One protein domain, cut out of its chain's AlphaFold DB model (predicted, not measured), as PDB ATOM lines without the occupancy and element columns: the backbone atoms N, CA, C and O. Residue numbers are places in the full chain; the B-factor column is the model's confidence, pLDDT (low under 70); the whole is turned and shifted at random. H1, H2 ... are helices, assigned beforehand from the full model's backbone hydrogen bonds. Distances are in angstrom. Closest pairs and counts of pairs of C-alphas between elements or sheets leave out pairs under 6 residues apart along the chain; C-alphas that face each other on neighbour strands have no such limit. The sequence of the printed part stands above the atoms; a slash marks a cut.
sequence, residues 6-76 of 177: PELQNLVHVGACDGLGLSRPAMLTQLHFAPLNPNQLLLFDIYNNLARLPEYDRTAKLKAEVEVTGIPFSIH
ATOM      1  N   PRO A   6      45.593  25.160 -45.603       93.19
ATOM      2  CA  PRO A   6      45.139  25.352 -46.984       93.19
ATOM      3  C   PRO A   6      46.242  25.120 -48.026       93.19
ATOM      4  O   PRO A   6      45.986  24.569 -49.088       93.19
ATOM      5  N   GLU A   7      47.489  25.479 -47.711       94.75
ATOM      6  CA  GLU A   7      48.632  25.245 -48.603       94.75
ATOM      7  C   GLU A   7      48.901  23.742 -48.750       94.75
ATOM      8  O   GLU A   7      49.084  23.255 -49.860       94.75
ATOM      9  N   LEU A   8      48.839  22.987 -47.646       94.69
ATOM     10  CA  LEU A   8      48.955  21.525 -47.669       94.69
ATOM     11  C   LEU A   8      47.813  20.866 -48.452       94.69
ATOM     12  O   LEU A   8      48.061  19.939 -49.215       94.69
ATOM     13  N   GLN A   9      46.577  21.352 -48.301       94.75
ATOM     14  CA  GLN A   9      45.441  20.870 -49.092       94.75
ATOM     15  C   GLN A   9      45.677  21.095 -50.585       94.75
ATOM     16  O   GLN A   9      45.508  20.165 -51.369       94.75
ATOM     17  N   ASN A  10      46.138  22.287 -50.970       95.81
ATOM     18  CA  ASN A  10      46.458  22.598 -52.359       95.81
ATOM     19  C   ASN A  10      47.570  21.693 -52.900       95.81
ATOM     20  O   ASN A  10      47.420  21.158 -53.994       95.81
ATOM     21  N   LEU A  11      48.635  21.451 -52.124       95.38
ATOM     22  CA  LEU A  11      49.722  20.537 -52.504       95.38
ATOM     23  C   LEU A  11      49.223  19.105 -52.739       95.38
ATOM     24  O   LEU A  11      49.631  18.464 -53.709       95.38
ATOM     25  N   VAL A  12      48.307  18.618 -51.899       95.25
ATOM     26  CA  VAL A  12      47.667  17.315 -52.110       95.25
ATOM     27  C   VAL A  12      46.782  17.339 -53.359       95.25
ATOM     28  O   VAL A  12      46.883  16.445 -54.195       95.25
ATOM     29  N   HIS A  13      45.947  18.367 -53.532       94.75
ATOM     30  CA  HIS A  13      45.032  18.485 -54.669       94.75
ATOM     31  C   HIS A  13      45.752  18.517 -56.020       94.75
ATOM     32  O   HIS A  13      45.287  17.854 -56.945       94.75
ATOM     33  N   VAL A  14      46.899  19.197 -56.122       94.38
ATOM     34  CA  VAL A  14      47.712  19.259 -57.356       94.38
ATOM     35  C   VAL A  14      48.638  18.054 -57.543       94.38
ATOM     36  O   VAL A  14      49.336  17.969 -58.548       94.38
ATOM     37  N   GLY A  15      48.658  17.114 -56.595       93.44
ATOM     38  CA  GLY A  15      49.446  15.886 -56.689       93.44
ATOM     39  C   GLY A  15      50.908  15.998 -56.276       93.44
ATOM     40  O   GLY A  15      51.656  15.037 -56.441       93.44
ATOM     41  N   ALA A  16      51.328  17.118 -55.682       94.50
ATOM     42  CA  ALA A  16      52.697  17.284 -55.184       94.50
ATOM     43  C   ALA A  16      53.057  16.261 -54.086       94.50
ATOM     44  O   ALA A  16      54.231  16.024 -53.811       94.50
ATOM     45  N   CYS A  17      52.044  15.646 -53.469       94.06
ATOM     46  CA  CYS A  17      52.180  14.647 -52.415       94.06
ATOM     47  C   CYS A  17      51.919  13.199 -52.877       94.06
ATOM     48  O   CYS A  17      51.962  12.301 -52.041       94.06
ATOM     49  N   ASP A  18      51.678  12.935 -54.169       91.94
ATOM     50  CA  ASP A  18      51.305  11.589 -54.658       91.94
ATOM     51  C   ASP A  18      52.397  10.528 -54.396       91.94
ATOM     52  O   ASP A  18      52.108   9.341 -54.273       91.94
ATOM     53  N   GLY A  19      53.660  10.947 -54.249       91.88
ATOM     54  CA  GLY A  19      54.786  10.068 -53.913       91.88
ATOM     55  C   GLY A  19      54.872   9.641 -52.440       91.88
ATOM     56  O   GLY A  19      55.764   8.871 -52.095       91.88
ATOM     57  N   LEU A  20      53.985  10.124 -51.561       90.94
ATOM     58  CA  LEU A  20      54.019   9.826 -50.119       90.94
ATOM     59  C   LEU A  20      53.339   8.496 -49.742       90.94
ATOM     60  O   LEU A  20      53.326   8.127 -48.570       90.94
ATOM     61  N   GLY A  21      52.778   7.770 -50.714       87.31
ATOM     62  CA  GLY A  21      52.226   6.422 -50.526       87.31
ATOM     63  C   GLY A  21      50.791   6.358 -49.987       87.31
ATOM     64  O   GLY A  21      50.217   5.274 -49.926       87.31
ATOM     65  N   LEU A  22      50.189   7.496 -49.634       90.38
ATOM     66  CA  LEU A  22      48.763   7.613 -49.316       90.38
ATOM     67  C   LEU A  22      47.997   8.179 -50.514       90.38
ATOM     68  O   LEU A  22      48.542   8.966 -51.285       90.38
ATOM     69  N   SER A  23      46.716   7.824 -50.641       93.00
ATOM     70  CA  SER A  23      45.847   8.433 -51.652       93.00
ATOM     71  C   SER A  23      45.546   9.896 -51.315       93.00
ATOM     72  O   SER A  23      45.555  10.290 -50.141       93.00
ATOM     73  N   ARG A  24      45.237  10.725 -52.323       93.56
ATOM     74  CA  ARG A  24      44.876  12.138 -52.083       93.56
ATOM     75  C   ARG A  24      43.728  12.288 -51.067       93.56
ATOM     76  O   ARG A  24      43.887  13.082 -50.135       93.56
ATOM     77  N   PRO A  25      42.623  11.511 -51.134       93.44
ATOM     78  CA  PRO A  25      41.587  11.532 -50.097       93.44
ATOM     79  C   PRO A  25      42.109  11.187 -48.705       93.44
ATOM     80  O   PRO A  25      41.792  11.894 -47.754       93.44
ATOM     81  N   ALA A  26      42.944  10.151 -48.582       91.62
ATOM     82  CA  ALA A  26      43.531   9.752 -47.304       91.62
ATOM     83  C   ALA A  26      44.347  10.885 -46.673       91.62
ATOM     84  O   ALA A  26      44.167  11.190 -45.493       91.62
ATOM     85  N   MET A  27      45.179  11.561 -47.470       91.94
ATOM     86  CA  MET A  27      45.969  12.705 -47.011       91.94
ATOM     87  C   MET A  27      45.090  13.894 -46.605       91.94
ATOM     88  O   MET A  27      45.328  14.511 -45.568       91.94
ATOM     89  N   LEU A  28      44.041  14.211 -47.369       92.25
ATOM     90  CA  LEU A  28      43.117  15.301 -47.032       92.25
ATOM     91  C   LEU A  28      42.322  15.009 -45.756       92.25
ATOM     92  O   LEU A  28      42.146  15.897 -44.920       92.25
ATOM     93  N   THR A  29      41.879  13.766 -45.572       88.75
ATOM     94  CA  THR A  29      41.209  13.324 -44.347       88.75
ATOM     95  C   THR A  29      42.167  13.364 -43.154       88.75
ATOM     96  O   THR A  29      41.790  13.867 -42.096       88.75
ATOM     97  N   GLN A  30      43.423  12.938 -43.322       86.25
ATOM     98  CA  GLN A  30      44.458  13.063 -42.291       86.25
ATOM     99  C   GLN A  30      44.689  14.522 -41.894       86.25
ATOM    100  O   GLN A  30      44.689  14.840 -40.707       86.25
ATOM    101  N   LEU A  31      44.827  15.424 -42.870       87.50
ATOM    102  CA  LEU A  31      44.917  16.859 -42.602       87.50
ATOM    103  C   LEU A  31      43.676  17.359 -41.869       87.50
ATOM    104  O   LEU A  31      43.803  18.245 -41.030       87.50
ATOM    105  N   HIS A  32      42.494  16.804 -42.167       84.31
ATOM    106  CA  HIS A  32      41.250  17.231 -41.548       84.31
ATOM    107  C   HIS A  32      41.187  16.900 -40.047       84.31
ATOM    108  O   HIS A  32      40.861  17.773 -39.238       84.31
ATOM    109  N   PHE A  33      41.545  15.663 -39.697       79.75
ATOM    110  CA  PHE A  33      41.417  15.088 -38.353       79.75
ATOM    111  C   PHE A  33      42.728  15.049 -37.549       79.75
ATOM    112  O   PHE A  33      42.770  14.446 -36.475       79.75
ATOM    113  N   ALA A  34      43.796  15.685 -38.040       76.31
ATOM    114  CA  ALA A  34      45.067  15.787 -37.327       76.31
ATOM    115  C   ALA A  34      44.861  16.377 -35.915       76.31
ATOM    116  O   ALA A  34      44.315  17.483 -35.804       76.31
ATOM    117  N   PRO A  35      45.276  15.679 -34.838       70.56
ATOM    118  CA  PRO A  35      45.134  16.192 -33.485       70.56
ATOM    119  C   PRO A  35      46.021  17.425 -33.286       70.56
ATOM    120  O   PRO A  35      47.111  17.528 -33.852       70.56
ATOM    121  N   LEU A  36      45.563  18.359 -32.449       71.19
ATOM    122  CA  LEU A  36      46.330  19.562 -32.102       71.19
ATOM    123  C   LEU A  36      47.602  19.209 -31.317       71.19
ATOM    124  O   LEU A  36      48.619  19.887 -31.463       71.19
ATOM    125  N   ASN A  37      47.543  18.131 -30.527       74.94
ATOM    126  CA  ASN A  37      48.650  17.616 -29.731       74.94
ATOM    127  C   ASN A  37      49.002  16.179 -30.161       74.94
ATOM    128  O   ASN A  37      48.099  15.343 -30.223       74.94
ATOM    129  N   PRO A  38      50.291  15.844 -30.367       70.38
ATOM    130  CA  PRO A  38      50.722  14.491 -30.741       70.38
ATOM    131  C   PRO A  38      50.295  13.384 -29.762       70.38
ATOM    132  O   PRO A  38      50.106  12.247 -30.176       70.38
ATOM    133  N   ASN A  39      50.107  13.720 -28.481       76.12
ATOM    134  CA  ASN A  39      49.728  12.770 -27.425       76.12
ATOM    135  C   ASN A  39      48.211  12.703 -27.174       76.12
ATOM    136  O   ASN A  39      47.771  12.070 -26.215       76.12
ATOM    137  N   GLN A  40      47.399  13.388 -27.981       77.69
ATOM    138  CA  GLN A  40      45.954  13.364 -27.814       77.69
ATOM    139  C   GLN A  40      45.377  12.067 -28.389       77.69
ATOM    140  O   GLN A  40      45.461  11.819 -29.590       77.69
ATOM    141  N   LEU A  41      44.750  11.267 -27.526       72.88
ATOM    142  CA  LEU A  41      43.973  10.105 -27.945       72.88
ATOM    143  C   LEU A  41      42.758  10.562 -28.760       72.88
ATOM    144  O   LEU A  41      42.073  11.522 -28.393       72.88
ATOM    145  N   LEU A  42      42.483   9.873 -29.865       74.56
ATOM    146  CA  LEU A  42      41.246  10.066 -30.611       74.56
ATOM    147  C   LEU A  42      40.138   9.184 -30.037       74.56
ATOM    148  O   LEU A  42      40.382   8.051 -29.640       74.56
ATOM    149  N   LEU A  43      38.904   9.697 -30.052       75.12
ATOM    150  CA  LEU A  43      37.713   8.935 -29.659       75.12
ATOM    151  C   LEU A  43      37.430   7.757 -30.611       75.12
ATOM    152  O   LEU A  43      36.815   6.773 -30.214       75.12
ATOM    153  N   PHE A  44      37.883   7.865 -31.861       75.31
ATOM    154  CA  PHE A  44      37.706   6.864 -32.907       75.31
ATOM    155  C   PHE A  44      39.032   6.603 -33.630       75.31
ATOM    156  O   PHE A  44      39.759   7.549 -33.950       75.31
ATOM    157  N   ASP A  45      39.287   5.344 -33.991       71.62
ATOM    158  CA  ASP A  45      40.440   4.908 -34.796       71.62
ATOM    159  C   ASP A  45      40.281   5.263 -36.287       71.62
ATOM    160  O   ASP A  45      40.370   4.421 -37.184       71.62
ATOM    161  N   ILE A  46      40.036   6.542 -36.577       67.06
ATOM    162  CA  ILE A  46      39.840   7.059 -37.940       67.06
ATOM    163  C   ILE A  46      41.086   6.775 -38.798       67.06
ATOM    164  O   ILE A  46      40.962   6.460 -39.982       67.06
ATOM    165  N   TYR A  47      42.276   6.788 -38.185       65.44
ATOM    166  CA  TYR A  47      43.560   6.546 -38.849       65.44
ATOM    167  C   TYR A  47      43.697   5.153 -39.469       65.44
ATOM    168  O   TYR A  47      44.238   5.038 -40.568       65.44
ATOM    169  N   ASN A  48      43.151   4.110 -38.836       66.19
ATOM    170  CA  ASN A  48      43.252   2.737 -39.344       66.19
ATOM    171  C   ASN A  48      42.484   2.531 -40.665       66.19
ATOM    172  O   ASN A  48      42.780   1.603 -41.418       66.19
ATOM    173  N   ASN A  49      41.521   3.404 -40.982       66.75
ATOM    174  CA  ASN A  49      40.732   3.328 -42.215       66.75
ATOM    175  C   ASN A  49      41.227   4.258 -43.337       66.75
ATOM    176  O   ASN A  49      40.753   4.131 -44.464       66.75
ATOM    177  N   LEU A  50      42.191   5.154 -43.086       67.19
ATOM    178  CA  LEU A  50      42.662   6.116 -44.098       67.19
ATOM    179  C   LEU A  50      43.337   5.439 -45.289       67.19
ATOM    180  O   LEU A  50      43.075   5.810 -46.429       67.19
ATOM    181  N   ALA A  51      44.133   4.395 -45.045       63.59
ATOM    182  CA  ALA A  51      44.796   3.621 -46.099       63.59
ATOM    183  C   ALA A  51      43.813   2.910 -47.053       63.59
ATOM    184  O   ALA A  51      44.224   2.395 -48.089       63.59
ATOM    185  N   ARG A  52      42.519   2.864 -46.711       74.06
ATOM    186  CA  ARG A  52      41.473   2.210 -47.509       74.06
ATOM    187  C   ARG A  52      40.731   3.170 -48.435       74.06
ATOM    188  O   ARG A  52      39.915   2.706 -49.229       74.06
ATOM    189  N   LEU A  53      40.962   4.482 -48.334       84.81
ATOM    190  CA  LEU A  53      40.261   5.433 -49.189       84.81
ATOM    191  C   LEU A  53      40.773   5.321 -50.632       84.81
ATOM    192  O   LEU A  53      41.979   5.480 -50.857       84.81
ATOM    193  N   PRO A  54      39.880   5.061 -51.607       88.94
ATOM    194  CA  PRO A  54      40.278   4.917 -52.996       88.94
ATOM    195  C   PRO A  54      40.877   6.224 -53.513       88.94
ATOM    196  O   PRO A  54      40.493   7.313 -53.090       88.94
ATOM    197  N   GLU A  55      41.822   6.107 -54.440       91.38
ATOM    198  CA  GLU A  55      42.387   7.267 -55.121       91.38
ATOM    199  C   GLU A  55      41.324   7.989 -55.959       91.38
ATOM    200  O   GLU A  55      40.374   7.375 -56.451       91.38
ATOM    201  N   TYR A  56      41.507   9.297 -56.148       90.50
ATOM    202  CA  TYR A  56      40.714  10.061 -57.097       90.50
ATOM    203  C   TYR A  56      40.771   9.443 -58.492       90.50
ATOM    204  O   TYR A  56      41.840   9.101 -59.011       90.50
ATOM    205  N   ASP A  57      39.605   9.374 -59.132       91.44
ATOM    206  CA  ASP A  57      39.544   9.092 -60.555       91.44
ATOM    207  C   ASP A  57      40.202  10.226 -61.368       91.44
ATOM    208  O   ASP A  57      40.534  11.306 -60.863       91.44
ATOM    209  N   ARG A  58      40.418   9.977 -62.664       88.69
ATOM    210  CA  ARG A  58      41.100  10.936 -63.550       88.69
ATOM    211  C   ARG A  58      40.371  12.281 -63.632       88.69
ATOM    212  O   ARG A  58      41.025  13.313 -63.742       88.69
ATOM    213  N   THR A  59      39.042  12.269 -63.577       88.06
ATOM    214  CA  THR A  59      38.207  13.471 -63.678       88.06
ATOM    215  C   THR A  59      38.296  14.303 -62.403       88.06
ATOM    216  O   THR A  59      38.417  15.523 -62.476       88.06
ATOM    217  N   ALA A  60      38.294  13.659 -61.237       90.94
ATOM    218  CA  ALA A  60      38.465  14.300 -59.943       90.94
ATOM    219  C   ALA A  60      39.863  14.922 -59.801       90.94
ATOM    220  O   ALA A  60      39.969  16.063 -59.353       90.94
ATOM    221  N   LYS A  61      40.922  14.231 -60.256       92.31
ATOM    222  CA  LYS A  61      42.283  14.800 -60.305       92.31
ATOM    223  C   LYS A  61      42.350  16.033 -61.204       92.31
ATOM    224  O   LYS A  61      42.812  17.078 -60.760       92.31
ATOM    225  N   LEU A  62      41.820  15.928 -62.424       91.31
ATOM    226  CA  LEU A  62      41.749  17.043 -63.370       91.31
ATOM    227  C   LEU A  62      41.018  18.254 -62.774       91.31
ATOM    228  O   LEU A  62      41.502  19.379 -62.861       91.31
ATOM    229  N   LYS A  63      39.855  18.021 -62.157       90.44
ATOM    230  CA  LYS A  63      39.058  19.081 -61.537       90.44
ATOM    231  C   LYS A  63      39.838  19.779 -60.420       90.44
ATOM    232  O   LYS A  63      39.885  21.002 -60.410       90.44
ATOM    233  N   ALA A  64      40.491  19.015 -59.544       92.94
ATOM    234  CA  ALA A  64      41.300  19.566 -58.460       92.94
ATOM    235  C   ALA A  64      42.486  20.409 -58.973       92.94
ATOM    236  O   ALA A  64      42.766  21.475 -58.432       92.94
ATOM    237  N   GLU A  65      43.164  19.970 -60.037       93.88
ATOM    238  CA  GLU A  65      44.274  20.714 -60.653       93.88
ATOM    239  C   GLU A  65      43.815  22.062 -61.216       93.88
ATOM    240  O   GLU A  65      44.419  23.097 -60.920       93.88
ATOM    241  N   VAL A  66      42.712  22.058 -61.969       90.56
ATOM    242  CA  VAL A  66      42.136  23.271 -62.563       90.56
ATOM    243  C   VAL A  66      41.590  24.211 -61.487       90.56
ATOM    244  O   VAL A  66      41.798  25.415 -61.583       90.56
ATOM    245  N   GLU A  67      40.943  23.693 -60.442       91.88
ATOM    246  CA  GLU A  67      40.438  24.515 -59.333       91.88
ATOM    247  C   GLU A  67      41.563  25.211 -58.559       91.88
ATOM    248  O   GLU A  67      41.411  26.367 -58.168       91.88
ATOM    249  N   VAL A  68      42.697  24.536 -58.351       94.38
ATOM    250  CA  VAL A  68      43.809  25.090 -57.563       94.38
ATOM    251  C   VAL A  68      44.735  25.972 -58.397       94.38
ATOM    252  O   VAL A  68      45.249  26.966 -57.887       94.38
ATOM    253  N   THR A  69      44.985  25.621 -59.659       92.19
ATOM    254  CA  THR A  69      46.038  26.264 -60.470       92.19
ATOM    255  C   THR A  69      45.534  26.948 -61.732       92.19
ATOM    256  O   THR A  69      46.283  27.685 -62.367       92.19
ATOM    257  N   GLY A  70      44.281  26.711 -62.119       88.00
ATOM    258  CA  GLY A  70      43.723  27.171 -63.389       88.00
ATOM    259  C   GLY A  70      44.189  26.372 -64.608       88.00
ATOM    260  O   GLY A  70      43.690  26.623 -65.703       88.00
ATOM    261  N   ILE A  71      45.105  25.408 -64.449       86.31
ATOM    262  CA  ILE A  71      45.643  24.597 -65.544       86.31
ATOM    263  C   ILE A  71      45.685  23.102 -65.183       86.31
ATOM    264  O   ILE A  71      45.868  22.740 -64.023       86.31
ATOM    265  N   PRO A  72      45.496  22.207 -66.161       88.56
ATOM    266  CA  PRO A  72      45.616  20.769 -65.953       88.56
ATOM    267  C   PRO A  72      47.068  20.288 -66.125       88.56
ATOM    268  O   PRO A  72      47.766  20.740 -67.033       88.56
ATOM    269  N   PHE A  73      47.504  19.316 -65.317       86.19
ATOM    270  CA  PHE A  73      48.835  18.691 -65.428       86.19
ATOM    271  C   PHE A  73      48.752  17.208 -65.780       86.19
ATOM    272  O   PHE A  73      49.569  16.699 -66.544       86.19
ATOM    273  N   SER A  74      47.767  16.503 -65.219       84.88
ATOM    274  CA  SER A  74      47.661  15.051 -65.366       84.88
ATOM    275  C   SER A  74      47.086  14.634 -66.715       84.88
ATOM    276  O   SER A  74      47.477  13.609 -67.275       84.88
ATOM    277  N   ILE A  75      46.103  15.379 -67.226       86.31
ATOM    278  CA  ILE A  75      45.392  15.009 -68.450       86.31
ATOM    279  C   ILE A  75      44.807  16.224 -69.161       86.31
ATOM    280  O   ILE A  75      44.283  17.133 -68.528       86.31
ATOM    281  N   HIS A  76      44.835  16.214 -70.495       85.69
ATOM    282  CA  HIS A  76      44.167  17.248 -71.277       85.69
ATOM    283  C   HIS A  76      42.647  17.199 -71.028       85.69
ATOM    284  O   HIS A  76      42.054  16.120 -71.163       85.69
TER     285      HIS A  76
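AT A GLANCE: This is residues 6 to 76 of the 177 residues of an uncharacterized protein of Phycisphaerales bacterium (UniProt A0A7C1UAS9). What is the shape? An elongated model has the helical hairpin of H1 and H2 in its middle, H4 packed on H1 and short H3 on H2, while residues 35 to 41 stick out. What is printed? There are 71 residues, with named helices H1, H2, H3, H4 in chain order and no named strand: all helix, though only 35 residues are in named elements. It is only just loose, close to compact, with radius of gyration of the C-alphas 13.6 A and spans of 44 by 23 by 18 A.

IN THESE COORDINATES: Where does it begin? H1, residues 6 to 13, starts at C-alpha 6 (45.139, 25.352, -46.984) and is 10.3 A long. What follows? H2 is residues 24 to 33, 14.5 A; H3 is 46 to 50, 6.8 A; H4 is 58 to 69, 16.4 A, ending at C-alpha 69 (46.038, 26.264, -60.470).

HOW THE PARTS SIT: What touches H1? H2 does, at a shallow tilt of 25 degrees, opposite ways; the closest C-alphas, Val 12 and Arg 24, are 5.9 A apart. H4 does too, opposite ways at a shallow tilt of 33 degrees, only just short of steep; the closest C-alphas are His 13 and Ala 64, 5.4 A. What of H3 and the backbones? H3 touches H2, closest at the C-alphas of Leu 50 and Ala 26, 4.9 A, and is apart from H1 and H4. Every O i to N i+4 pair is within hydrogen-bond range in H1, H2 and H4; H3 has 0 of 1, but 2 of 2 O i to N i+3.

THE WHOLE: How large is it? The two farthest C-alphas, Asn 39 and His 76, are 44.4 A apart; the printed part has no cut. What is long or uncertain? The link from H2 to H3 is long, 12 residues, and residues 46 to 51 have pLDDT under 70.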